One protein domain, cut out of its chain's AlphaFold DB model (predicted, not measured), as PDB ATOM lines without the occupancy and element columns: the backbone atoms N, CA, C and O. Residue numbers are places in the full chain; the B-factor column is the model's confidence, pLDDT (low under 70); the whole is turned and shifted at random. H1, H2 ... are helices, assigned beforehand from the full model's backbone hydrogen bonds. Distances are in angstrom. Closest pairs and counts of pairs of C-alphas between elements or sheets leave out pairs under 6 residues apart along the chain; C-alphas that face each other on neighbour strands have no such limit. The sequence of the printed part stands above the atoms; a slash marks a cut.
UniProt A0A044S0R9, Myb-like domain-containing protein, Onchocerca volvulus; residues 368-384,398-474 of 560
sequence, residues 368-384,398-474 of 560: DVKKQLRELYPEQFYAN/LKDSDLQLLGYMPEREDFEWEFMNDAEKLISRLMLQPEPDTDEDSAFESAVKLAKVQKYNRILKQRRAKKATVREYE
ATOM      1  N   ASP A 368     -14.987  15.056  -5.059       77.98
ATOM      2  CA  ASP A 368     -14.815  13.774  -4.359       77.98
ATOM      3  C   ASP A 368     -13.354  13.299  -4.416       77.98
ATOM      4  O   ASP A 368     -12.780  12.890  -3.410       77.98
ATOM      5  N   VAL A 369     -12.710  13.455  -5.578       76.12
ATOM      6  CA  VAL A 369     -11.290  13.122  -5.769       76.12
ATOM      7  C   VAL A 369     -10.407  14.120  -5.014       76.12
ATOM      8  O   VAL A 369      -9.467  13.711  -4.337       76.12
ATOM      9  N   LYS A 370     -10.725  15.424  -5.015       75.18
ATOM     10  CA  LYS A 370     -10.028  16.402  -4.153       75.18
ATOM     11  C   LYS A 370     -10.199  16.093  -2.666       75.18
ATOM     12  O   LYS A 370      -9.299  16.382  -1.884       75.18
ATOM     13  N   LYS A 371     -11.343  15.553  -2.243       78.40
ATOM     14  CA  LYS A 371     -11.574  15.112  -0.863       78.40
ATOM     15  C   LYS A 371     -10.686  13.906  -0.536       78.40
ATOM     16  O   LYS A 371      -9.896  14.008   0.395       78.40
ATOM     17  N   GLN A 372     -10.706  12.857  -1.361       77.54
ATOM     18  CA  GLN A 372      -9.817  11.694  -1.220       77.54
ATOM     19  C   GLN A 372      -8.333  12.099  -1.173       77.54
ATOM     20  O   GLN A 372      -7.583  11.601  -0.341       77.54
ATOM     21  N   LEU A 373      -7.900  13.051  -2.005       72.76
ATOM     22  CA  LEU A 373      -6.526  13.570  -1.997       72.76
ATOM     23  C   LEU A 373      -6.183  14.358  -0.722       72.76
ATOM     24  O   LEU A 373      -5.070  14.226  -0.216       72.76
ATOM     25  N   ARG A 374      -7.121  15.158  -0.191       76.18
ATOM     26  CA  ARG A 374      -6.972  15.857   1.100       76.18
ATOM     27  C   ARG A 374      -6.905  14.881   2.280       76.18
ATOM     28  O   ARG A 374      -6.216  15.176   3.251       76.18
ATOM     29  N   GLU A 375      -7.593  13.744   2.190       75.84
ATOM     30  CA  GLU A 375      -7.628  12.701   3.224       75.84
ATOM     31  C   GLU A 375      -6.396  11.775   3.171       75.84
ATOM     32  O   GLU A 375      -5.807  11.496   4.212       75.84
ATOM     33  N   LEU A 376      -5.960  11.347   1.978       76.87
ATOM     34  CA  LEU A 376      -4.838  10.413   1.790       76.87
ATOM     35  C   LEU A 376      -3.458  11.092   1.753       76.87
ATOM     36  O   LEU A 376      -2.489  10.548   2.279       76.87
ATOM     37  N   TYR A 377      -3.349  12.265   1.120       72.98
ATOM     38  CA  TYR A 377      -2.069  12.920   0.816       72.98
ATOM     39  C   TYR A 377      -2.086  14.436   1.105       72.98
ATOM     40  O   TYR A 377      -1.783  15.240   0.214       72.98
ATOM     41  N   PRO A 378      -2.423  14.870   2.338       70.21
ATOM     42  CA  PRO A 378      -2.606  16.285   2.663       70.21
ATOM     43  C   PRO A 378      -1.367  17.145   2.373       70.21
ATOM     44  O   PRO A 378      -1.497  18.206   1.762       70.21
ATOM     45  N   GLU A 379      -0.157  16.708   2.748       64.06
ATOM     46  CA  GLU A 379       1.060  17.494   2.480       64.06
ATOM     47  C   GLU A 379       1.292  17.694   0.975       64.06
ATOM     48  O   GLU A 379       1.593  18.805   0.538       64.06
ATOM     49  N   GLN A 380       1.121  16.644   0.169       69.11
ATOM     50  CA  GLN A 380       1.315  16.683  -1.281       69.11
ATOM     51  C   GLN A 380       0.207  17.473  -1.985       69.11
ATOM     52  O   GLN A 380       0.493  18.145  -2.975       69.11
ATOM     53  N   PHE A 381      -1.031  17.426  -1.488       67.95
ATOM     54  CA  PHE A 381      -2.135  18.235  -1.997       67.95
ATOM     55  C   PHE A 381      -1.841  19.724  -1.769       67.95
ATOM     56  O   PHE A 381      -1.608  20.467  -2.724       67.95
ATOM     57  N   TYR A 382      -1.736  20.160  -0.511       67.00
ATOM     58  CA  TYR A 382      -1.576  21.580  -0.180       67.00
ATOM     59  C   TYR A 382      -0.218  22.170  -0.619       67.00
ATOM     60  O   TYR A 382      -0.127  23.374  -0.855       67.00
ATOM     61  N   ALA A 383       0.838  21.363  -0.789       65.68
ATOM     62  CA  ALA A 383       2.112  21.833  -1.354       65.68
ATOM     63  C   ALA A 383       2.097  22.011  -2.888       65.68
ATOM     64  O   ALA A 383       3.027  22.623  -3.426       65.68
ATOM     65  N   ASN A 384       1.080  21.498  -3.589       65.54
ATOM     66  CA  ASN A 384       0.938  21.609  -5.047       65.54
ATOM     67  C   ASN A 384      -0.292  22.417  -5.495       65.54
ATOM     68  O   ASN A 384      -0.331  22.832  -6.653       65.54
ATOM     69  N   LEU A 398     -10.814  42.384   8.702       65.41
ATOM     70  CA  LEU A 398      -9.883  42.579   9.810       65.41
ATOM     71  C   LEU A 398      -9.224  43.949   9.674       65.41
ATOM     72  O   LEU A 398      -9.096  44.457   8.565       65.41
ATOM     73  N   LYS A 399      -8.828  44.560  10.792       72.60
ATOM     74  CA  LYS A 399      -8.104  45.833  10.744       72.60
ATOM     75  C   LYS A 399      -6.639  45.574  10.418       72.60
ATOM     76  O   LYS A 399      -6.071  44.589  10.891       72.60
ATOM     77  N   ASP A 400      -6.005  46.514   9.730       74.91
ATOM     78  CA  ASP A 400      -4.571  46.454   9.426       74.91
ATOM     79  C   ASP A 400      -3.715  46.366  10.704       74.91
ATOM     80  O   ASP A 400      -2.722  45.645  10.732       74.91
ATOM     81  N   SER A 401      -4.160  46.993  11.803       75.50
ATOM     82  CA  SER A 401      -3.566  46.857  13.145       75.50
ATOM     83  C   SER A 401      -3.543  45.419  13.664       75.50
ATOM     84  O   SER A 401      -2.586  44.992  14.306       75.50
ATOM     85  N   ASP A 402      -4.618  44.677  13.404       75.67
ATOM     86  CA  ASP A 402      -4.820  43.325  13.913       75.67
ATOM     87  C   ASP A 402      -3.957  42.361  13.080       75.67
ATOM     88  O   ASP A 402      -3.248  41.513  13.616       75.67
ATOM     89  N   LEU A 403      -3.947  42.563  11.759       76.62
ATOM     90  CA  LEU A 403      -3.114  41.840  10.796       76.62
ATOM     91  C   LEU A 403      -1.613  42.037  11.074       76.62
ATOM     92  O   LEU A 403      -0.862  41.059  11.114       76.62
ATOM     93  N   GLN A 404      -1.195  43.275  11.362       78.51
ATOM     94  CA  GLN A 404       0.181  43.619  11.730       78.51
ATOM     95  C   GLN A 404       0.626  42.951  13.041       78.51
ATOM     96  O   GLN A 404       1.778  42.540  13.146       78.51
ATOM     97  N   LEU A 405      -0.272  42.750  14.015       77.58
ATOM     98  CA  LEU A 405       0.045  42.030  15.259       77.58
ATOM     99  C   LEU A 405       0.389  40.543  15.030       77.58
ATOM    100  O   LEU A 405       1.119  39.953  15.825       77.58
ATOM    101  N   LEU A 406      -0.102  39.935  13.943       76.20
ATOM    102  CA  LEU A 406       0.305  38.594  13.499       76.20
ATOM    103  C   LEU A 406       1.478  38.605  12.506       76.20
ATOM    104  O   LEU A 406       1.905  37.535  12.070       76.20
ATOM    105  N   GLY A 407       1.949  39.783  12.084       80.29
ATOM    106  CA  GLY A 407       2.841  39.925  10.935       80.29
ATOM    107  C   GLY A 407       2.250  39.339   9.644       80.29
ATOM    108  O   GLY A 407       3.007  38.918   8.773       80.29
ATOM    109  N   TYR A 408       0.921  39.230   9.516       79.67
ATOM    110  CA  TYR A 408       0.287  38.683   8.314       79.67
ATOM    111  C   TYR A 408       0.033  39.805   7.307       79.67
ATOM    112  O   TYR A 408      -0.616  40.800   7.626       79.67
ATOM    113  N   MET A 409       0.533  39.637   6.084       78.57
ATOM    114  CA  MET A 409       0.476  40.621   5.005       78.57
ATOM    115  C   MET A 409      -0.425  40.098   3.875       78.57
ATOM    116  O   MET A 409       0.061  39.366   3.003       78.57
ATOM    117  N   PRO A 410      -1.728  40.456   3.845       70.16
ATOM    118  CA  PRO A 410      -2.699  39.818   2.953       70.16
ATOM    119  C   PRO A 410      -2.385  39.984   1.466       70.16
ATOM    120  O   PRO A 410      -2.597  39.052   0.703       70.16
ATOM    121  N   GLU A 411      -1.824  41.125   1.052       68.16
ATOM    122  CA  GLU A 411      -1.477  41.391  -0.355       68.16
ATOM    123  C   GLU A 411      -0.344  40.502  -0.892       68.16
ATOM    124  O   GLU A 411      -0.247  40.294  -2.100       68.16
ATOM    125  N   ARG A 412       0.504  39.960  -0.005       74.91
ATOM    126  CA  ARG A 412       1.500  38.929  -0.346       74.91
ATOM    127  C   ARG A 412       1.009  37.509  -0.043       74.91
ATOM    128  O   ARG A 412       1.692  36.551  -0.387       74.91
ATOM    129  N   GLU A 413      -0.139  37.390   0.625       69.26
ATOM    130  CA  GLU A 413      -0.680  36.162   1.219       69.26
ATOM    131  C   GLU A 413       0.317  35.456   2.165       69.26
ATOM    132  O   GLU A 413       0.409  34.223   2.204       69.26
ATOM    133  N   ASP A 414       1.101  36.251   2.899       77.18
ATOM    134  CA  ASP A 414       2.371  35.839   3.507       77.18
ATOM    135  C   ASP A 414       2.533  36.328   4.956       77.18
ATOM    136  O   ASP A 414       1.845  37.251   5.388       77.18
ATOM    137  N   PHE A 415       3.469  35.736   5.699       83.66
ATOM    138  CA  PHE A 415       3.820  36.141   7.064       83.66
ATOM    139  C   PHE A 415       5.221  36.766   7.105       83.66
ATOM    140  O   PHE A 415       6.128  36.317   6.411       83.66
ATOM    141  N   GLU A 416       5.423  37.771   7.958       83.36
ATOM    142  CA  GLU A 416       6.746  38.329   8.284       83.36
ATOM    143  C   GLU A 416       7.657  37.308   8.985       83.36
ATOM    144  O   GLU A 416       8.876  37.377   8.858       83.36
ATOM    145  N   TRP A 417       7.056  36.350   9.700       83.42
ATOM    146  CA  TRP A 417       7.735  35.262  10.399       83.42
ATOM    147  C   TRP A 417       7.294  33.921   9.814       83.42
ATOM    148  O   TRP A 417       6.151  33.492   9.977       83.42
ATOM    149  N   GLU A 418       8.206  33.246   9.124       84.24
ATOM    150  CA  GLU A 418       7.913  32.003   8.417       84.24
ATOM    151  C   GLU A 418       7.771  30.789   9.347       84.24
ATOM    152  O   GLU A 418       8.419  30.679  10.395       84.24
ATOM    153  N   PHE A 419       6.993  29.787   8.918       82.30
ATOM    154  CA  PHE A 419       7.007  28.492   9.604       82.30
ATOM    155  C   PHE A 419       8.406  27.869   9.482       82.30
ATOM    156  O   PHE A 419       8.883  27.600   8.378       82.30
ATOM    157  N   MET A 420       9.065  27.652  10.626       86.30
ATOM    158  CA  MET A 420      10.502  27.359  10.700       86.30
ATOM    159  C   MET A 420      11.348  28.440   9.995       86.30
ATOM    160  O   MET A 420      12.107  28.135   9.077       86.30
ATOM    161  N   ASN A 421      11.236  29.699  10.435       88.72
ATOM    162  CA  ASN A 421      12.012  30.870   9.970       88.72
ATOM    163  C   ASN A 421      13.552  30.714  10.046       88.72
ATOM    164  O   ASN A 421      14.304  31.535   9.535       88.72
ATOM    165  N   ASP A 422      14.027  29.660  10.710       90.10
ATOM    166  CA  ASP A 422      15.439  29.285  10.807       90.10
ATOM    167  C   ASP A 422      15.926  28.392   9.647       90.10
ATOM    168  O   ASP A 422      17.120  28.106   9.557       90.10
ATOM    169  N   ALA A 423      15.041  27.933   8.754       89.91
ATOM    170  CA  ALA A 423      15.387  26.998   7.678       89.91
ATOM    171  C   ALA A 423      16.423  27.565   6.693       89.91
ATOM    172  O   ALA A 423      17.272  26.830   6.190       89.91
ATOM    173  N   GLU A 424      16.408  28.875   6.474       88.48
ATOM    174  CA  GLU A 424      17.363  29.636   5.672       88.48
ATOM    175  C   GLU A 424      18.804  29.453   6.179       88.48
ATOM    176  O   GLU A 424      19.743  29.462   5.381       88.48
ATOM    177  N   LYS A 425      19.004  29.188   7.481       89.39
ATOM    178  CA  LYS A 425      20.324  28.891   8.072       89.39
ATOM    179  C   LYS A 425      20.945  27.594   7.527       89.39
ATOM    180  O   LYS A 425      22.155  27.419   7.640       89.39
ATOM    181  N   LEU A 426      20.152  26.702   6.918       85.45
ATOM    182  CA  LEU A 426      20.640  25.481   6.259       85.45
ATOM    183  C   LEU A 426      21.356  25.768   4.930       85.45
ATOM    184  O   LEU A 426      22.206  24.977   4.526       85.45
ATOM    185  N   ILE A 427      21.000  26.868   4.256       89.44
ATOM    186  CA  ILE A 427      21.488  27.216   2.911       89.44
ATOM    187  C   ILE A 427      22.304  28.516   2.867       89.44
ATOM    188  O   ILE A 427      23.080  28.709   1.938       89.44
ATOM    189  N   SER A 428      22.195  29.400   3.865       88.16
ATOM    190  CA  SER A 428      22.813  30.740   3.846       88.16
ATOM    191  C   SER A 428      24.347  30.760   3.853       88.16
ATOM    192  O   SER A 428      24.942  31.798   3.570       88.16
ATOM    193  N   ARG A 429      24.986  29.626   4.169       85.75
ATOM    194  CA  ARG A 429      26.445  29.409   4.105       85.75
ATOM    195  C   ARG A 429      26.838  28.310   3.110       85.75
ATOM    196  O   ARG A 429      27.944  27.789   3.184       85.75
ATOM    197  N   LEU A 430      25.923  27.898   2.233       86.08
ATOM    198  CA  LEU A 430      26.163  26.815   1.288       86.08
ATOM    199  C   LEU A 430      26.786  27.368   0.004       86.08
ATOM    200  O   LEU A 430      26.118  28.067  -0.757       86.08
ATOM    201  N   MET A 431      28.051  27.036  -0.247       81.58
ATOM    202  CA  MET A 431      28.680  27.281  -1.543       81.58
ATOM    203  C   MET A 431      28.507  26.038  -2.417       81.58
ATOM    204  O   MET A 431      28.858  24.931  -2.018       81.58
ATOM    205  N   LEU A 432      27.890  26.233  -3.582       75.50
ATOM    206  CA  LEU A 432      27.667  25.204  -4.595       75.50
ATOM    207  C   LEU A 432      28.639  25.457  -5.748       75.50
ATOM    208  O   LEU A 432      28.290  26.100  -6.736       75.50
ATOM    209  N   GLN A 433      29.872  24.993  -5.572       69.42
ATOM    210  CA  GLN A 433      30.848  24.878  -6.650       69.42
ATOM    211  C   GLN A 433      30.692  23.489  -7.283       69.42
ATOM    212  O   GLN A 433      30.656  22.509  -6.538       69.42
ATOM    213  N   PRO A 434      30.555  23.381  -8.618       64.84
ATOM    214  CA  PRO A 434      30.647  22.108  -9.321       64.84
ATOM    215  C   PRO A 434      32.128  21.741  -9.458       64.84
ATOM    216  O   PRO A 434      32.744  21.935 -10.504       64.84
ATOM    217  N   GLU A 435      32.707  21.283  -8.357       62.57
ATOM    218  CA  GLU A 435      33.975  20.558  -8.367       62.57
ATOM    219  C   GLU A 435      33.687  19.124  -8.846       62.57
ATOM    220  O   GLU A 435      32.612  18.600  -8.538       62.57
ATOM    221  N   PRO A 436      34.563  18.504  -9.656       64.25
ATOM    222  CA  PRO A 436      34.387  17.109 -10.039       64.25
ATOM    223  C   PRO A 436      34.524  16.224  -8.791       64.25
ATOM    224  O   PRO A 436      35.376  16.482  -7.942       64.25
ATOM    225  N   ASP A 437      33.700  15.182  -8.677       64.86
ATOM    226  CA  ASP A 437      33.716  14.251  -7.540       64.86
ATOM    227  C   ASP A 437      34.899  13.250  -7.671       64.86
ATOM    228  O   ASP A 437      34.706  12.039  -7.723       64.86
ATOM    229  N   THR A 438      36.137  13.760  -7.770       71.26
ATOM    230  CA  THR A 438      37.376  12.981  -8.005       71.26
ATOM    231  C   THR A 438      37.812  12.117  -6.826       71.26
ATOM    232  O   THR A 438      38.528  11.137  -7.020       71.26
ATOM    233  N   ASP A 439      37.399  12.489  -5.617       79.14
ATOM    234  CA  ASP A 439      37.863  11.929  -4.351       79.14
ATOM    235  C   ASP A 439      36.663  11.664  -3.427       79.14
ATOM    236  O   ASP A 439      35.678  12.411  -3.445       79.14
ATOM    237  N   GLU A 440      36.742  10.629  -2.584       79.65
ATOM    238  CA  GLU A 440      35.625  10.221  -1.711       79.65
ATOM    239  C   GLU A 440      35.173  11.339  -0.754       79.65
ATOM    240  O   GLU A 440      33.972  11.522  -0.540       79.65
ATOM    241  N   ASP A 441      36.113  12.139  -0.236       78.41
ATOM    242  CA  ASP A 441      35.826  13.303   0.613       78.41
ATOM    243  C   ASP A 441      35.026  14.384  -0.139       78.41
ATOM    244  O   ASP A 441      34.072  14.949   0.406       78.41
ATOM    245  N   SER A 442      35.361  14.639  -1.410       80.66
ATOM    246  CA  SER A 442      34.653  15.589  -2.278       80.66
ATOM    247  C   SER A 442      33.223  15.118  -2.549       80.66
ATOM    248  O   SER A 442      32.272  15.882  -2.358       80.66
ATOM    249  N   ALA A 443      33.050  13.834  -2.878       80.14
ATOM    250  CA  ALA A 443      31.738  13.217  -3.074       80.14
ATOM    251  C   ALA A 443      30.888  13.229  -1.786       80.14
ATOM    252  O   ALA A 443      29.679  13.498  -1.821       80.14
ATOM    253  N   PHE A 444      31.505  12.999  -0.622       82.68
ATOM    254  CA  PHE A 444      30.844  13.105   0.681       82.68
ATOM    255  C   PHE A 444      30.423  14.548   0.993       82.68
ATOM    256  O   PHE A 444      29.280  14.786   1.409       82.68
ATOM    257  N   GLU A 445      31.284  15.535   0.733       84.32
ATOM    258  CA  GLU A 445      30.920  16.948   0.821       84.32
ATOM    259  C   GLU A 445      29.743  17.288  -0.107       84.32
ATOM    260  O   GLU A 445      28.777  17.910   0.348       84.32
ATOM    261  N   SER A 446      29.779  16.861  -1.373       84.59
ATOM    262  CA  SER A 446      28.691  17.004  -2.354       84.59
ATOM    263  C   SER A 446      27.379  16.412  -1.827       84.59
ATOM    264  O   SER A 446      26.344  17.093  -1.815       84.59
ATOM    265  N   ALA A 447      27.406  15.197  -1.274       86.22
ATOM    266  CA  ALA A 447      26.241  14.551  -0.668       86.22
ATOM    267  C   ALA A 447      25.692  15.330   0.545       86.22
ATOM    268  O   ALA A 447      24.478  15.539   0.661       86.22
ATOM    269  N   VAL A 448      26.560  15.839   1.427       87.52
ATOM    270  CA  VAL A 448      26.168  16.671   2.582       87.52
ATOM    271  C   VAL A 448      25.615  18.033   2.138       87.52
ATOM    272  O   VAL A 448      24.641  18.526   2.727       87.52
ATOM    273  N   LYS A 449      26.185  18.646   1.091       89.26
ATOM    274  CA  LYS A 449      25.687  19.882   0.464       89.26
ATOM    275  C   LYS A 449      24.273  19.653  -0.097       89.26
ATOM    276  O   LYS A 449      23.349  20.402   0.241       89.26
ATOM    277  N   LEU A 450      24.060  18.565  -0.841       88.06
ATOM    278  CA  LEU A 450      22.754  18.161  -1.382       88.06
ATOM    279  C   LEU A 450      21.723  17.848  -0.285       88.06
ATOM    280  O   LEU A 450      20.577  18.300  -0.376       88.06
ATOM    281  N   ALA A 451      22.102  17.142   0.782       88.56
ATOM    282  CA  ALA A 451      21.201  16.803   1.888       88.56
ATOM    283  C   ALA A 451      20.635  18.052   2.598       88.56
ATOM    284  O   ALA A 451      19.443  18.096   2.931       88.56
ATOM    285  N   LYS A 452      21.450  19.107   2.766       89.30
ATOM    286  CA  LYS A 452      21.007  20.413   3.297       89.30
ATOM    287  C   LYS A 452      19.949  21.058   2.391       89.30
ATOM    288  O   LYS A 452      18.903  21.484   2.888       89.30
ATOM    289  N   VAL A 453      20.168  21.057   1.071       90.90
ATOM    290  CA  VAL A 453      19.209  21.581   0.075       90.90
ATOM    291  C   VAL A 453      17.915  20.763   0.059       90.90
ATOM    292  O   VAL A 453      16.824  21.336   0.079       90.90
ATOM    293  N   GLN A 454      17.996  19.429   0.098       89.05
ATOM    294  CA  GLN A 454      16.810  18.572   0.183       89.05
ATOM    295  C   GLN A 454      15.986  18.856   1.446       89.05
ATOM    296  O   GLN A 454      14.759  18.954   1.361       89.05
ATOM    297  N   LYS A 455      16.632  19.020   2.609       89.10
ATOM    298  CA  LYS A 455      15.959  19.370   3.871       89.10
ATOM    299  C   LYS A 455      15.243  20.720   3.766       89.10
ATOM    300  O   LYS A 455      14.071  20.808   4.125       89.10
ATOM    301  N   TYR A 456      15.906  21.739   3.220       91.64
ATOM    302  CA  TYR A 456      15.303  23.054   2.981       91.64
ATOM    303  C   TYR A 456      14.090  22.972   2.033       91.64
ATOM    304  O   TYR A 456      13.016  23.479   2.353       91.64
ATOM    305  N   ASN A 457      14.199  22.223   0.931       89.04
ATOM    306  CA  ASN A 457      13.097  22.015  -0.015       89.04
ATOM    307  C   ASN A 457      11.888  21.280   0.601       89.04
ATOM    308  O   ASN A 457      10.748  21.562   0.225       89.04
ATOM    309  N   ARG A 458      12.098  20.370   1.567       86.60
ATOM    310  CA  ARG A 458      11.004  19.752   2.346       86.60
ATOM    311  C   ARG A 458      10.291  20.797   3.219       86.60
ATOM    312  O   ARG A 458       9.063  20.849   3.212       86.60
ATOM    313  N   ILE A 459      11.038  21.687   3.880       87.50
ATOM    314  CA  ILE A 459      10.463  22.777   4.690       87.50
ATOM    315  C   ILE A 459       9.681  23.770   3.813       87.50
ATOM    316  O   ILE A 459       8.571  24.150   4.179       87.50
ATOM    317  N   LEU A 460      10.179  24.133   2.623       87.18
ATOM    318  CA  LEU A 460       9.443  24.995   1.684       87.18
ATOM    319  C   LEU A 460       8.096  24.390   1.246       87.18
ATOM    320  O   LEU A 460       7.099  25.113   1.168       87.18
ATOM    321  N   LYS A 461       8.032  23.070   1.008       85.17
ATOM    322  CA  LYS A 461       6.761  22.374   0.735       85.17
ATOM    323  C   LYS A 461       5.802  22.486   1.924       85.17
ATOM    324  O   LYS A 461       4.648  22.860   1.726       85.17
ATOM    325  N   GLN A 462       6.282  22.255   3.148       84.49
ATOM    326  CA  GLN A 462       5.468  22.386   4.364       84.49
ATOM    327  C   GLN A 462       5.004  23.827   4.632       84.49
ATOM    328  O   GLN A 462       3.855  24.026   5.024       84.49
ATOM    329  N   ARG A 463       5.838  24.845   4.374       87.34
ATOM    330  CA  ARG A 463       5.435  26.262   4.444       87.34
ATOM    331  C   ARG A 463       4.291  26.564   3.484       87.34
ATOM    332  O   ARG A 463       3.276  27.107   3.913       87.34
ATOM    333  N   ARG A 464       4.409  26.170   2.208       81.64
ATOM    334  CA  ARG A 464       3.337  26.369   1.217       81.64
ATOM    335  C   ARG A 464       2.059  25.636   1.624       81.64
ATOM    336  O   ARG A 464       0.998  26.251   1.616       81.64
ATOM    337  N   ALA A 465       2.175  24.380   2.060       82.39
ATOM    338  CA  ALA A 465       1.040  23.599   2.540       82.39
ATOM    339  C   ALA A 465       0.313  24.280   3.715       82.39
ATOM    340  O   ALA A 465      -0.914  24.347   3.727       82.39
ATOM    341  N   LYS A 466       1.055  24.855   4.670       83.75
ATOM    342  CA  LYS A 466       0.477  25.596   5.802       83.75
ATOM    343  C   LYS A 466      -0.145  26.934   5.400       83.75
ATOM    344  O   LYS A 466      -1.212  27.264   5.905       83.75
ATOM    345  N   LYS A 467       0.455  27.684   4.470       83.67
ATOM    346  CA  LYS A 467      -0.156  28.917   3.928       83.67
ATOM    347  C   LYS A 467      -1.450  28.614   3.159       83.67
ATOM    348  O   LYS A 467      -2.419  29.358   3.285       83.67
ATOM    349  N   ALA A 468      -1.502  27.491   2.436       78.03
ATOM    350  CA  ALA A 468      -2.712  27.021   1.764       78.03
ATOM    351  C   ALA A 468      -3.815  26.599   2.757       78.03
ATOM    352  O   ALA A 468      -4.949  27.045   2.605       78.03
ATOM    353  N   THR A 469      -3.515  25.832   3.815       78.83
ATOM    354  CA  THR A 469      -4.540  25.439   4.809       78.83
ATOM    355  C   THR A 469      -5.017  26.599   5.683       78.83
ATOM    356  O   THR A 469      -6.211  26.697   5.962       78.83
ATOM    357  N   VAL A 470      -4.135  27.528   6.071       80.96
ATOM    358  CA  VAL A 470      -4.527  28.772   6.767       80.96
ATOM    359  C   VAL A 470      -5.550  29.572   5.954       80.96
ATOM    360  O   VAL A 470      -6.446  30.184   6.542       80.96
ATOM    361  N   ARG A 471      -5.451  29.517   4.620       75.26
ATOM    362  CA  ARG A 471      -6.365  30.157   3.670       75.26
ATOM    363  C   ARG A 471      -7.658  29.366   3.456       75.26
ATOM    364  O   ARG A 471      -8.719  29.918   3.715       75.26
ATOM    365  N   GLU A 472      -7.584  28.092   3.053       74.76
ATOM    366  CA  GLU A 472      -8.761  27.244   2.749       74.76
ATOM    367  C   GLU A 472      -9.716  27.118   3.949       74.76
ATOM    368  O   GLU A 472     -10.927  27.018   3.773       74.76
ATOM    369  N   TYR A 473      -9.192  27.198   5.177       81.42
ATOM    370  CA  TYR A 473      -9.998  27.174   6.397       81.42
ATOM    371  C   TYR A 473     -10.208  28.548   7.056       81.42
ATOM    372  O   TYR A 473     -10.728  28.579   8.172       81.42
ATOM    373  N   GLU A 474      -9.849  29.672   6.421       81.50
ATOM    374  CA  GLU A 474      -9.975  31.042   6.967       81.50
ATOM    375  C   GLU A 474      -9.462  31.195   8.419       81.50
ATOM    376  O   GLU A 474     -10.089  31.834   9.274       81.50
TER     377      GLU A 474
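AT A GLANCE: This is residues 368 to 384 and 398 to 474 of the 560 residues of the protein "Myb-like domain-containing protein" of Onchocerca volvulus (UniProt A0A044S0R9). One long straight helix, H5, runs along the longest axis as a rod, with thin parts on two opposite sides of it. On one side, towards the end of H5, sits the small corner of H1 and H2, of which H2 packs on H5; on the other side a mostly unnamed stretch with H3 and H4 runs lengthwise past H5, meets it at H4, and then folds back into its first residue. The printed part has 94 residues with five named helices, H1 to H5 in order along the chain, and no named strand; its class is all helix. It is only just loose, close to extended, with a radius of gyration of the C-alphas of 18.5 A, and it is only just flat, with spans of 57 by 39 by 16 A.

IN THESE COORDINATES: Find C-alpha 368 at (-14.815, 13.774, -4.359); from there H1 runs through residues 368 to 376, 12.2 A from first to last C-alpha. H2 follows at residues 378 to 382, 6.1 A long. Past the cut, look for H3 at residues 400 to 405, 8.7 A, and for H4 at residues 423 to 426, 5.6 A. H5, residues 440 to 472, begins at C-alpha 440 at (35.625, 10.221, -1.711) and runs 47.7 A to C-alpha 472 at (-8.761, 27.244, 2.749).

HOW THE PARTS SIT: Start at H1, which only just touches H2, and only at the corner by their tight link, with 3 pairs of C-alphas within 8 A; the closest are those of Arg 374 and Phe 381, 6.2 A apart. H2 touches residues 461 to 469 of H5, and the closest C-alphas, those of Tyr 382 and Ala 465, are 4.3 A apart. H1 and H5 are apart. H3 touches no helix. Between H3 and H4 look for a short antiparallel pairing of residues 408 to 409 with residues 414 to 415. H4 touches residues 452 to 459 of H5, with the C-alphas of Leu 426 and Lys 452 closest at 5.9 A. In H1, H2, H3 and H5 every O i to N i+4 pair is within hydrogen-bond range; H4 is too short for such a pair, and its one O i to N i+3 pair is within range.

THE WHOLE: The two C-alphas farthest apart, those of Lys 399 and Thr 438, are 59.2 A from each other. Residues 385 to 397 are cut out, and C-alphas 384 and 398 are 27.9 A apart across the cut. The links H3 to H4, with 17 residues, and H4 to H5, with 13, are long. The mean pLDDT of the printed part is 79.5; look for values under 70 at residues 379 to 384, 398, 411, 413 and 433 to 437.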